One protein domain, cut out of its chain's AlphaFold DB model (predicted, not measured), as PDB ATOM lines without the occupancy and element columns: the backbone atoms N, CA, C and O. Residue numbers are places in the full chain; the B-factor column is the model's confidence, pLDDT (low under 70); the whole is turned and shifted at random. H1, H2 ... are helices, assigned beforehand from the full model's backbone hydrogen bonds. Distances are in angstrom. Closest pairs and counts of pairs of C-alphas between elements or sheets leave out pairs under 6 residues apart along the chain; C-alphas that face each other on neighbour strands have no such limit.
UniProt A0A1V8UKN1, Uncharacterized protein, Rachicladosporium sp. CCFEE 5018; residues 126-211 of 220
ATOM      1  N   GLN A 126     136.394 193.379 141.503       88.62
ATOM      2  CA  GLN A 126     137.244 194.494 141.053       88.62
ATOM      3  C   GLN A 126     138.737 194.169 141.187       88.62
ATOM      4  O   GLN A 126     139.516 194.413 140.267       88.62
ATOM      5  N   VAL A 127     139.126 193.575 142.316       92.25
ATOM      6  CA  VAL A 127     140.504 193.132 142.559       92.25
ATOM      7  C   VAL A 127     140.926 192.053 141.557       92.25
ATOM      8  O   VAL A 127     142.038 192.113 141.040       92.25
ATOM      9  N   GLN A 128     140.050 191.097 141.230       92.31
ATOM     10  CA  GLN A 128     140.341 190.078 140.210       92.31
ATOM     11  C   GLN A 128     140.617 190.691 138.849       92.31
ATOM     12  O   GLN A 128     141.566 190.287 138.186       92.31
ATOM     13  N   LEU A 129     139.803 191.663 138.440       90.88
ATOM     14  CA  LEU A 129     139.966 192.331 137.155       90.88
ATOM     15  C   LEU A 129     141.296 193.092 137.087       90.88
ATOM     16  O   LEU A 129     141.996 192.985 136.084       90.88
ATOM     17  N   ALA A 130     141.681 193.786 138.163       90.31
ATOM     18  CA  ALA A 130     142.977 194.459 138.251       90.31
ATOM     19  C   ALA A 130     144.152 193.461 138.224       90.31
ATOM     20  O   ALA A 130     145.112 193.629 137.475       90.31
ATOM     21  N   ASN A 131     144.058 192.363 138.976       92.75
ATOM     22  CA  ASN A 131     145.109 191.347 139.009       92.75
ATOM     23  C   ASN A 131     145.216 190.560 137.690       92.75
ATOM     24  O   ASN A 131     146.298 190.094 137.338       92.75
ATOM     25  N   ALA A 132     144.127 190.436 136.928       89.50
ATOM     26  CA  ALA A 132     144.114 189.742 135.642       89.50
ATOM     27  C   ALA A 132     144.910 190.474 134.546       89.50
ATOM     28  O   ALA A 132     145.351 189.836 133.584       89.50
ATOM     29  N   THR A 133     145.120 191.791 134.678       89.62
ATOM     30  CA  THR A 133     145.954 192.563 133.741       89.62
ATOM     31  C   THR A 133     147.451 192.380 133.978       89.62
ATOM     32  O   THR A 133     148.252 192.745 133.121       89.62
ATOM     33  N   ILE A 134     147.842 191.789 135.111       88.38
ATOM     34  CA  ILE A 134     149.243 191.544 135.454       88.38
ATOM     35  C   ILE A 134     149.812 190.456 134.538       88.38
ATOM     36  O   ILE A 134     149.292 189.339 134.446       88.38
ATOM     37  N   THR A 135     150.916 190.775 133.864       86.19
ATOM     38  CA  THR A 135     151.629 189.858 132.965       86.19
ATOM     39  C   THR A 135     153.121 189.825 133.288       86.19
ATOM     40  O   THR A 135     153.620 190.604 134.095       86.19
ATOM     41  N   THR A 136     153.877 188.934 132.640       82.50
ATOM     42  CA  THR A 136     155.344 188.898 132.777       82.50
ATOM     43  C   THR A 136     156.046 190.135 132.221       82.50
ATOM     44  O   THR A 136     157.208 190.354 132.539       82.50
ATOM     45  N   LEU A 137     155.361 190.935 131.398       84.19
ATOM     46  CA  LEU A 137     155.882 192.191 130.852       84.19
ATOM     47  C   LEU A 137     155.726 193.366 131.830       84.19
ATOM     48  O   LEU A 137     156.273 194.436 131.587       84.19
ATOM     49  N   THR A 138     155.000 193.174 132.935       82.50
ATOM     50  CA  THR A 138     154.721 194.207 133.938       82.50
ATOM     51  C   THR A 138     155.352 193.833 135.288       82.50
ATOM     52  O   THR A 138     154.626 193.501 136.227       82.50
ATOM     53  N   PRO A 139     156.694 193.840 135.417       74.69
ATOM     54  CA  PRO A 139     157.388 193.387 136.631       74.69
ATOM     55  C   PRO A 139     157.119 194.280 137.852       74.69
ATOM     56  O   PRO A 139     157.153 193.805 138.984       74.69
ATOM     57  N   PHE A 140     156.805 195.555 137.610       85.81
ATOM     58  CA  PHE A 140     156.468 196.546 138.635       85.81
ATOM     59  C   PHE A 140     154.960 196.659 138.893       85.81
ATOM     60  O   PHE A 140     154.520 197.601 139.544       85.81
ATOM     61  N   ALA A 141     154.151 195.740 138.358       87.50
ATOM     62  CA  ALA A 141     152.724 195.751 138.633       87.50
ATOM     63  C   ALA A 141     152.451 195.446 140.109       87.50
ATOM     64  O   ALA A 141     153.083 194.574 140.713       87.50
ATOM     65  N   GLU A 142     151.471 196.152 140.662       91.00
ATOM     66  CA  GLU A 142     150.987 195.934 142.016       91.00
ATOM     67  C   GLU A 142     149.939 194.819 142.028       91.00
ATOM     68  O   GLU A 142     148.938 194.858 141.312       91.00
ATOM     69  N   LEU A 143     150.164 193.811 142.862       91.38
ATOM     70  CA  LEU A 143     149.218 192.746 143.143       91.38
ATOM     71  C   LEU A 143     148.287 193.187 144.271       91.38
ATOM     72  O   LEU A 143     148.715 193.389 145.412       91.38
ATOM     73  N   HIS A 144     147.000 193.300 143.965       92.81
ATOM     74  CA  HIS A 144     145.996 193.762 144.912       92.81
ATOM     75  C   HIS A 144     145.455 192.614 145.785       92.81
ATOM     76  O   HIS A 144     145.127 191.541 145.262       92.81
ATOM     77  N   PRO A 145     145.303 192.822 147.108       92.81
ATOM     78  CA  PRO A 145     144.750 191.821 148.013       92.81
ATOM     79  C   PRO A 145     143.233 191.692 147.893       92.81
ATOM     80  O   PRO A 145     142.517 192.679 147.709       92.81
ATOM     81  N   LYS A 146     142.736 190.466 148.062       92.06
ATOM     82  CA  LYS A 146     141.308 190.178 148.192       92.06
ATOM     83  C   LYS A 146     140.869 190.271 149.650       92.06
ATOM     84  O   LYS A 146     141.655 190.120 150.581       92.06
ATOM     85  N   LEU A 147     139.582 190.496 149.852       89.88
ATOM     86  CA  LEU A 147     138.945 190.308 151.144       89.88
ATOM     87  C   LEU A 147     138.754 188.814 151.400       89.88
ATOM     88  O   LEU A 147     138.293 188.073 150.529       89.88
ATOM     89  N   THR A 148     139.083 188.390 152.616       86.88
ATOM     90  CA  THR A 148     138.748 187.056 153.121       86.88
ATOM     91  C   THR A 148     137.229 186.858 153.148       86.88
ATOM     92  O   THR A 148     136.480 187.840 153.196       86.88
ATOM     93  N   PRO A 149     136.747 185.606 153.254       78.38
ATOM     94  CA  PRO A 149     135.341 185.327 153.544       78.38
ATOM     95  C   PRO A 149     134.841 185.982 154.841       78.38
ATOM     96  O   PRO A 149     133.656 186.012 155.097       78.38
ATOM     97  N   GLN A 150     135.706 186.522 155.698       80.81
ATOM     98  CA  GLN A 150     135.285 187.267 156.889       80.81
ATOM     99  C   GLN A 150     135.194 188.784 156.644       80.81
ATOM    100  O   GLN A 150     135.002 189.553 157.589       80.81
ATOM    101  N   GLY A 151     135.365 189.235 155.396       81.25
ATOM    102  CA  GLY A 151     135.336 190.646 155.013       81.25
ATOM    103  C   GLY A 151     136.539 191.447 155.519       81.25
ATOM    104  O   GLY A 151     136.440 192.660 155.700       81.25
ATOM    105  N   ARG A 152     137.673 190.789 155.787       85.81
ATOM    106  CA  ARG A 152     138.915 191.420 156.270       85.81
ATOM    107  C   ARG A 152     140.069 191.156 155.313       85.81
ATOM    108  O   ARG A 152     140.106 190.104 154.683       85.81
ATOM    109  N   TYR A 153     141.017 192.085 155.231       88.62
ATOM    110  CA  TYR A 153     142.276 191.840 154.528       88.62
ATOM    111  C   TYR A 153     143.254 191.066 155.416       88.62
ATOM    112  O   TYR A 153     143.283 191.335 156.625       88.62
ATOM    113  N   PRO A 154     144.090 190.191 154.829       88.62
ATOM    114  CA  PRO A 154     145.084 189.464 155.592       88.62
ATOM    115  C   PRO A 154     146.063 190.376 156.314       88.62
ATOM    116  O   PRO A 154     146.452 191.417 155.784       88.62
ATOM    117  N   VAL A 155     146.515 189.983 157.505       84.94
ATOM    118  CA  VAL A 155     147.376 190.831 158.356       84.94
ATOM    119  C   VAL A 155     148.650 191.259 157.627       84.94
ATOM    120  O   VAL A 155     149.040 192.423 157.693       84.94
ATOM    121  N   TYR A 156     149.258 190.335 156.886       85.81
ATOM    122  CA  TYR A 156     150.508 190.559 156.161       85.81
ATOM    123  C   TYR A 156     150.330 191.000 154.705       85.81
ATOM    124  O   TYR A 156     151.334 191.211 154.018       85.81
ATOM    125  N   PHE A 157     149.082 191.161 154.255       87.25
ATOM    126  CA  PHE A 157     148.725 191.490 152.877       87.25
ATOM    127  C   PHE A 157     147.519 192.445 152.833       87.25
ATOM    128  O   PHE A 157     146.489 192.174 152.222       87.25
ATOM    129  N   ARG A 158     147.643 193.571 153.550       86.94
ATOM    130  CA  ARG A 158     146.628 194.642 153.592       86.94
ATOM    131  C   ARG A 158     146.774 195.664 152.474       86.94
ATOM    132  O   ARG A 158     145.799 196.313 152.109       86.94
ATOM    133  N   MET A 159     147.997 195.837 151.991       87.50
ATOM    134  CA  MET A 159     148.356 196.794 150.952       87.50
ATOM    135  C   MET A 159     148.719 196.039 149.670       87.50
ATOM    136  O   MET A 159     149.123 194.876 149.763       87.50
ATOM    137  N   PRO A 160     148.566 196.671 148.493       88.69
ATOM    138  CA  PRO A 160     149.089 196.122 147.250       88.69
ATOM    139  C   PRO A 160     150.597 195.877 147.367       88.69
ATOM    140  O   PRO A 160     151.310 196.675 147.974       88.69
ATOM    141  N   VAL A 161     151.072 194.756 146.823       89.06
ATOM    142  CA  VAL A 161     152.494 194.369 146.853       89.06
ATOM    143  C   VAL A 161     152.994 194.236 145.427       89.06
ATOM    144  O   VAL A 161     152.312 193.652 144.590       89.06
ATOM    145  N   ILE A 162     154.186 194.750 145.140       90.69
ATOM    146  CA  ILE A 162     154.792 194.623 143.814       90.69
ATOM    147  C   ILE A 162     155.112 193.148 143.540       90.69
ATOM    148  O   ILE A 162     155.612 192.429 144.404       90.69
ATOM    149  N   VAL A 163     154.840 192.679 142.323       86.19
ATOM    150  CA  VAL A 163     155.073 191.277 141.931       86.19
ATOM    151  C   VAL A 163     156.533 190.842 142.129       86.19
ATOM    152  O   VAL A 163     156.777 189.710 142.545       86.19
ATOM    153  N   GLY A 164     157.497 191.727 141.858       83.56
ATOM    154  CA  GLY A 164     158.917 191.481 142.137       83.56
ATOM    155  C   GLY A 164     159.200 191.228 143.622       83.56
ATOM    156  O   GLY A 164     159.880 190.259 143.960       83.56
ATOM    157  N   ASP A 165     158.595 192.026 144.500       86.06
ATOM    158  CA  ASP A 165     158.749 191.902 145.953       86.06
ATOM    159  C   ASP A 165     158.043 190.658 146.501       86.06
ATOM    160  O   ASP A 165     158.448 190.101 147.516       86.06
ATOM    161  N   LEU A 166     157.013 190.150 145.816       84.38
ATOM    162  CA  LEU A 166     156.319 188.928 146.229       84.38
ATOM    163  C   LEU A 166     157.242 187.697 146.221       84.38
ATOM    164  O   LEU A 166     157.074 186.789 147.034       84.38
ATOM    165  N   LEU A 167     158.226 187.657 145.317       81.62
ATOM    166  CA  LEU A 167     159.189 186.553 145.227       81.62
ATOM    167  C   LEU A 167     160.158 186.525 146.418       81.62
ATOM    168  O   LEU A 167     160.625 185.448 146.815       81.62
ATOM    169  N   THR A 168     160.439 187.689 147.003       86.75
ATOM    170  CA  THR A 168     161.375 187.841 148.123       86.75
ATOM    171  C   THR A 168     160.711 187.670 149.488       86.75
ATOM    172  O   THR A 168     161.421 187.518 150.473       86.75
ATOM    173  N   VAL A 169     159.375 187.597 149.558       86.62
ATOM    174  CA  VAL A 169     158.625 187.391 150.811       86.62
ATOM    175  C   VAL A 169     159.065 186.118 151.542       86.62
ATOM    176  O   VAL A 169     159.229 185.066 150.922       86.62
ATOM    177  N   ASP A 170     159.207 186.203 152.865       91.00
ATOM    178  CA  ASP A 170     159.530 185.067 153.736       91.00
ATOM    179  C   ASP A 170     158.485 183.947 153.642       91.00
ATOM    180  O   ASP A 170     157.281 184.202 153.558       91.00
ATOM    181  N   GLU A 171     158.927 182.694 153.733       89.94
ATOM    182  CA  GLU A 171     158.043 181.521 153.641       89.94
ATOM    183  C   GLU A 171     156.965 181.531 154.733       89.94
ATOM    184  O   GLU A 171     155.783 181.420 154.428       89.94
ATOM    185  N   LEU A 172     157.334 181.834 155.982       89.81
ATOM    186  CA  LEU A 172     156.386 181.946 157.101       89.81
ATOM    187  C   LEU A 172     155.306 183.016 156.870       89.81
ATOM    188  O   LEU A 172     154.155 182.871 157.295       89.81
ATOM    189  N   ARG A 173     155.673 184.119 156.205       90.38
ATOM    190  CA  ARG A 173     154.748 185.213 155.898       90.38
ATOM    191  C   ARG A 173     153.781 184.796 154.791       90.38
ATOM    192  O   ARG A 173     152.589 185.076 154.904       90.38
ATOM    193  N   LEU A 174     154.279 184.101 153.768       91.00
ATOM    194  CA  LEU A 174     153.475 183.539 152.685       91.00
ATOM    195  C   LEU A 174     152.489 182.480 153.196       91.00
ATOM    196  O   LEU A 174     151.302 182.554 152.883       91.00
ATOM    197  N   GLU A 175     152.949 181.546 154.027       91.50
ATOM    198  CA  GLU A 175     152.108 180.498 154.610       91.50
ATOM    199  C   GLU A 175     150.977 181.085 155.450       91.50
ATOM    200  O   GLU A 175     149.825 180.672 155.310       91.50
ATOM    201  N   ARG A 176     151.260 182.110 156.267       90.81
ATOM    202  CA  ARG A 176     150.199 182.754 157.049       90.81
ATOM    203  C   ARG A 176     149.158 183.436 156.158       90.81
ATOM    204  O   ARG A 176     147.971 183.368 156.467       90.81
ATOM    205  N   ILE A 177     149.577 184.062 155.055       90.94
ATOM    206  CA  ILE A 177     148.649 184.662 154.081       90.94
ATOM    207  C   ILE A 177     147.768 183.580 153.440       90.94
ATOM    208  O   ILE A 177     146.558 183.767 153.326       90.94
ATOM    209  N   LEU A 178     148.350 182.445 153.047       91.38
ATOM    210  CA  LEU A 178     147.617 181.330 152.443       91.38
ATOM    211  C   LEU A 178     146.604 180.707 153.408       91.38
ATOM    212  O   LEU A 178     145.453 180.496 153.026       91.38
ATOM    213  N   LEU A 179     147.003 180.487 154.665       90.88
ATOM    214  CA  LEU A 179     146.115 179.995 155.720       90.88
ATOM    215  C   LEU A 179     144.944 180.953 155.969       90.88
ATOM    216  O   LEU A 179     143.810 180.511 156.130       90.88
ATOM    217  N   GLU A 180     145.192 182.265 155.948       90.12
ATOM    218  CA  GLU A 180     144.149 183.278 156.142       90.12
ATOM    219  C   GLU A 180     143.145 183.327 154.973       90.12
ATOM    220  O   GLU A 180     141.958 183.582 155.185       90.12
ATOM    221  N   TYR A 181     143.584 183.008 153.751       89.56
ATOM    222  CA  TYR A 181     142.704 182.838 152.588       89.56
ATOM    223  C   TYR A 181     142.085 181.440 152.453       89.56
ATOM    224  O   TYR A 181     141.296 181.221 151.532       89.56
ATOM    225  N   ASN A 182     142.407 180.507 153.354       89.31
ATOM    226  CA  ASN A 182     142.011 179.101 153.265       89.31
ATOM    227  C   ASN A 182     142.454 178.433 151.942       89.31
ATOM    228  O   ASN A 182     141.740 177.607 151.372       89.31
ATOM    229  N   VAL A 183     143.626 178.822 151.432       88.44
ATOM    230  CA  VAL A 183     144.262 178.228 150.248       88.44
ATOM    231  C   VAL A 183     145.226 177.134 150.721       88.44
ATOM    232  O   VAL A 183     145.985 177.369 151.664       88.44
ATOM    233  N   PRO A 184     145.228 175.939 150.102       86.62
ATOM    234  CA  PRO A 184     146.078 174.841 150.545       86.62
ATOM    235  C   PRO A 184     147.567 175.186 150.412       86.62
ATOM    236  O   PRO A 184     148.054 175.524 149.331       86.62
ATOM    237  N   VAL A 185     148.300 175.061 151.520       83.88
ATOM    238  CA  VAL A 185     149.758 175.230 151.579       83.88
ATOM    239  C   VAL A 185     150.403 173.910 151.163       83.88
ATOM    240  O   VAL A 185     150.673 173.048 151.994       83.88
ATOM    241  N   VAL A 186     150.578 173.694 149.858       82.56
ATOM    242  CA  VAL A 186     151.142 172.440 149.336       82.56
ATOM    243  C   VAL A 186     152.341 172.720 148.436       82.56
ATOM    244  O   VAL A 186     152.262 173.490 147.478       82.56
ATOM    245  N   GLY A 187     153.450 172.034 148.726       83.75
ATOM    246  CA  GLY A 187     154.651 172.009 147.894       83.75
ATOM    247  C   GLY A 187     155.652 173.135 148.171       83.75
ATOM    248  O   GLY A 187     155.656 173.755 149.231       83.75
ATOM    249  N   SER A 188     156.531 173.370 147.194       89.25
ATOM    250  CA  SER A 188     157.591 174.390 147.233       89.25
ATOM    251  C   SER A 188     157.031 175.815 147.358       89.25
ATOM    252  O   SER A 188     155.957 176.096 146.822       89.25
ATOM    253  N   LYS A 189     157.805 176.751 147.933       89.38
ATOM    254  CA  LYS A 189     157.522 178.203 147.943       89.38
ATOM    255  C   LYS A 189     157.014 178.714 146.591       89.38
ATOM    256  O   LYS A 189     156.051 179.471 146.516       89.38
ATOM    257  N   LYS A 190     157.606 178.251 145.485       88.94
ATOM    258  CA  LYS A 190     157.173 178.628 144.131       88.94
ATOM    259  C   LYS A 190     155.736 178.183 143.826       88.94
ATOM    260  O   LYS A 190     154.977 178.942 143.226       88.94
ATOM    261  N   ALA A 191     155.364 176.968 144.224       88.50
ATOM    262  CA  ALA A 191     154.014 176.436 144.045       88.50
ATOM    263  C   ALA A 191     153.003 177.188 144.923       88.50
ATOM    264  O   ALA A 191     151.940 177.557 144.433       88.50
ATOM    265  N   GLN A 192     153.385 177.499 146.162       91.19
ATOM    266  CA  GLN A 192     152.601 178.315 147.089       91.19
ATOM    267  C   GLN A 192     152.323 179.723 146.533       91.19
ATOM    268  O   GLN A 192     151.179 180.176 146.536       91.19
ATOM    269  N   ILE A 193     153.334 180.393 145.965       91.00
ATOM    270  CA  ILE A 193     153.156 181.693 145.296       91.00
ATOM    271  C   ILE A 193     152.228 181.559 144.084       91.00
ATOM    272  O   ILE A 193     151.342 182.387 143.894       91.00
ATOM    273  N   CYS A 194     152.383 180.510 143.271       90.25
ATOM    274  CA  CYS A 194     151.494 180.287 142.128       90.25
ATOM    275  C   CYS A 194     150.040 180.047 142.570       90.25
ATOM    276  O   CYS A 194     149.131 180.584 141.942       90.25
ATOM    277  N   ALA A 195     149.821 179.305 143.659       91.00
ATOM    278  CA  ALA A 195     148.497 179.087 144.236       91.00
ATOM    279  C   ALA A 195     147.882 180.395 144.763       91.00
ATOM    280  O   ALA A 195     146.702 180.660 144.533       91.00
ATOM    281  N   LEU A 196     148.687 181.251 145.405       91.62
ATOM    282  CA  LEU A 196     148.253 182.584 145.827       91.62
ATOM    283  C   LEU A 196     147.857 183.454 144.625       91.62
ATOM    284  O   LEU A 196     146.809 184.095 144.641       91.62
ATOM    285  N   LEU A 197     148.677 183.469 143.572       91.81
ATOM    286  CA  LEU A 197     148.412 184.240 142.356       91.81
ATOM    287  C   LEU A 197     147.141 183.767 141.639       91.81
ATOM    288  O   LEU A 197     146.341 184.605 141.219       91.81
ATOM    289  N   ASP A 198     146.920 182.454 141.547       91.06
ATOM    290  CA  ASP A 198     145.676 181.883 141.019       91.06
ATOM    291  C   ASP A 198     144.470 182.352 141.831       91.06
ATOM    292  O   ASP A 198     143.502 182.868 141.269       91.06
ATOM    293  N   TYR A 199     144.551 182.230 143.161       91.31
ATOM    294  CA  TYR A 199     143.481 182.654 144.053       91.31
ATOM    295  C   TYR A 199     143.179 184.146 143.903       91.31
ATOM    296  O   TYR A 199     142.016 184.539 143.909       91.31
ATOM    297  N   LEU A 200     144.195 184.993 143.727       91.19
ATOM    298  CA  LEU A 200     144.040 186.442 143.589       91.19
ATOM    299  C   LEU A 200     143.578 186.896 142.194       91.19
ATOM    300  O   LEU A 200     143.171 188.049 142.053       91.19
ATOM    301  N   GLY A 201     143.555 186.012 141.193       88.94
ATOM    302  CA  GLY A 201     143.134 186.318 139.818       88.94
ATOM    303  C   GLY A 201     144.281 186.636 138.850       88.94
ATOM    304  O   GLY A 201     144.034 186.873 137.670       88.94
ATOM    305  N   ALA A 202     145.537 186.567 139.297       88.69
ATOM    306  CA  ALA A 202     146.735 186.740 138.469       88.69
ATOM    307  C   ALA A 202     147.137 185.430 137.747       88.69
ATOM    308  O   ALA A 202     148.314 185.063 137.667       88.69
ATOM    309  N   GLY A 203     146.153 184.703 137.205       86.38
ATOM    310  CA  GLY A 203     146.344 183.360 136.643       86.38
ATOM    311  C   GLY A 203     147.258 183.318 135.412       86.38
ATOM    312  O   GLY A 203     147.981 182.344 135.203       86.38
ATOM    313  N   ARG A 204     147.305 184.397 134.615       86.44
ATOM    314  CA  ARG A 204     148.238 184.508 133.477       86.44
ATOM    315  C   ARG A 204     149.687 184.433 133.954       86.44
ATOM    316  O   ARG A 204     150.451 183.618 133.442       86.44
ATOM    317  N   LEU A 205     150.032 185.212 134.978       86.56
ATOM    318  CA  LEU A 205     151.363 185.213 135.580       86.56
ATOM    319  C   LEU A 205     151.697 183.846 136.198       86.56
ATOM    320  O   LEU A 205     152.741 183.269 135.890       86.56
ATOM    321  N   ALA A 206     150.775 183.287 136.989       87.00
ATOM    322  CA  ALA A 206     150.941 181.977 137.620       87.00
ATOM    323  C   ALA A 206     151.157 180.851 136.595       87.00
ATOM    324  O   ALA A 206     151.982 179.957 136.801       87.00
ATOM    325  N   SER A 207     150.440 180.890 135.466       87.69
ATOM    326  CA  SER A 207     150.578 179.899 134.393       87.69
ATOM    327  C   SER A 207     151.967 179.933 133.754       87.69
ATOM    328  O   SER A 207     152.547 178.879 133.503       87.69
ATOM    329  N   VAL A 208     152.538 181.125 133.551       87.56
ATOM    330  CA  VAL A 208     153.882 181.280 132.986       87.56
ATOM    331  C   VAL A 208     154.940 180.817 133.982       87.56
ATOM    332  O   VAL A 208     155.873 180.118 133.599       87.56
ATOM    333  N   TRP A 209     154.778 181.131 135.268       85.50
ATOM    334  CA  TRP A 209     155.737 180.734 136.301       85.50
ATOM    335  C   TRP A 209     155.728 179.232 136.585       85.50
ATOM    336  O   TRP A 209     156.779 178.675 136.912       85.50
ATOM    337  N   ARG A 210     154.588 178.552 136.416       86.00
ATOM    338  CA  ARG A 210     154.509 177.087 136.508       86.00
ATOM    339  C   ARG A 210     155.203 176.366 135.359       86.00
ATOM    340  O   ARG A 210     155.620 175.227 135.558       86.00
ATOM    341  N   ARG A 211     155.359 176.994 134.186       82.81
ATOM    342  CA  ARG A 211     156.043 176.341 133.065       82.81
ATOM    343  C   ARG A 211     157.493 176.032 133.456       82.81
ATOM    344  O   ARG A 211     158.187 176.916 133.974       82.81
TER     345      ARG A 211
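This is residues 126 to 211 of the 220 residues of an uncharacterized protein of Rachicladosporium sp. CCFEE 5018 (UniProt A0A1V8UKN1). What is the shape? Helices H3, H4 and H5 lie side by side as a layer, H4 in the middle, with H2 over one face, H1 at the end of H4 where Leu 200 lies, and the long loop of residues 133 to 162 running past that end from H1 to H2. What is printed? 86 residues with five named helices, H1 to H5 in chain order, and no named strand, make it all helix. It is compact, with a radius of gyration of the C-alphas of 11.7 A and spans of 32 by 29 by 18 A.

What touches H4, residues 189 to 200? H5, residues 203 to 210, makes a hairpin with it, opposite ways at a shallow tilt of 12 degrees; the closest C-alphas, of Cys 194 and Ala 206, are 4.8 A apart. H3, residues 171 to 180, touches it, the closest C-alphas being those of Glu 171 and Lys 189, 6.6 A. H1, residues 126 to 132, only just touches Leu 200 alone of H4, with 3 pairs of C-alphas within 8 A, the closest from Gln 128 at 6.2 A. What of H2, residues 163 to 168? It is close but not clearly touching H4, the closest C-alphas being those of Leu 167 and Ile 193, 7.7 A. In H2, 0 of 2 O i to N i+4 pairs and 3 of 3 O i to N i+3 pairs are within hydrogen-bond range; in H1, H3, H4 and H5 every O i to N i+4 pair is within range.

How long are the helices? From first to last C-alpha, H4 is 16.4 A and H3 14.2 A. Where are the anchors? C-alpha 126 of H1 is at (137.244, 194.494, 141.053), and C-alpha 210 of H5 at (154.509, 177.087, 136.508).

Which link is long? H1 to H2, 30 residues. Is anything cut or doubtful? The printed part has no cut, and no printed residue is under 70 in pLDDT.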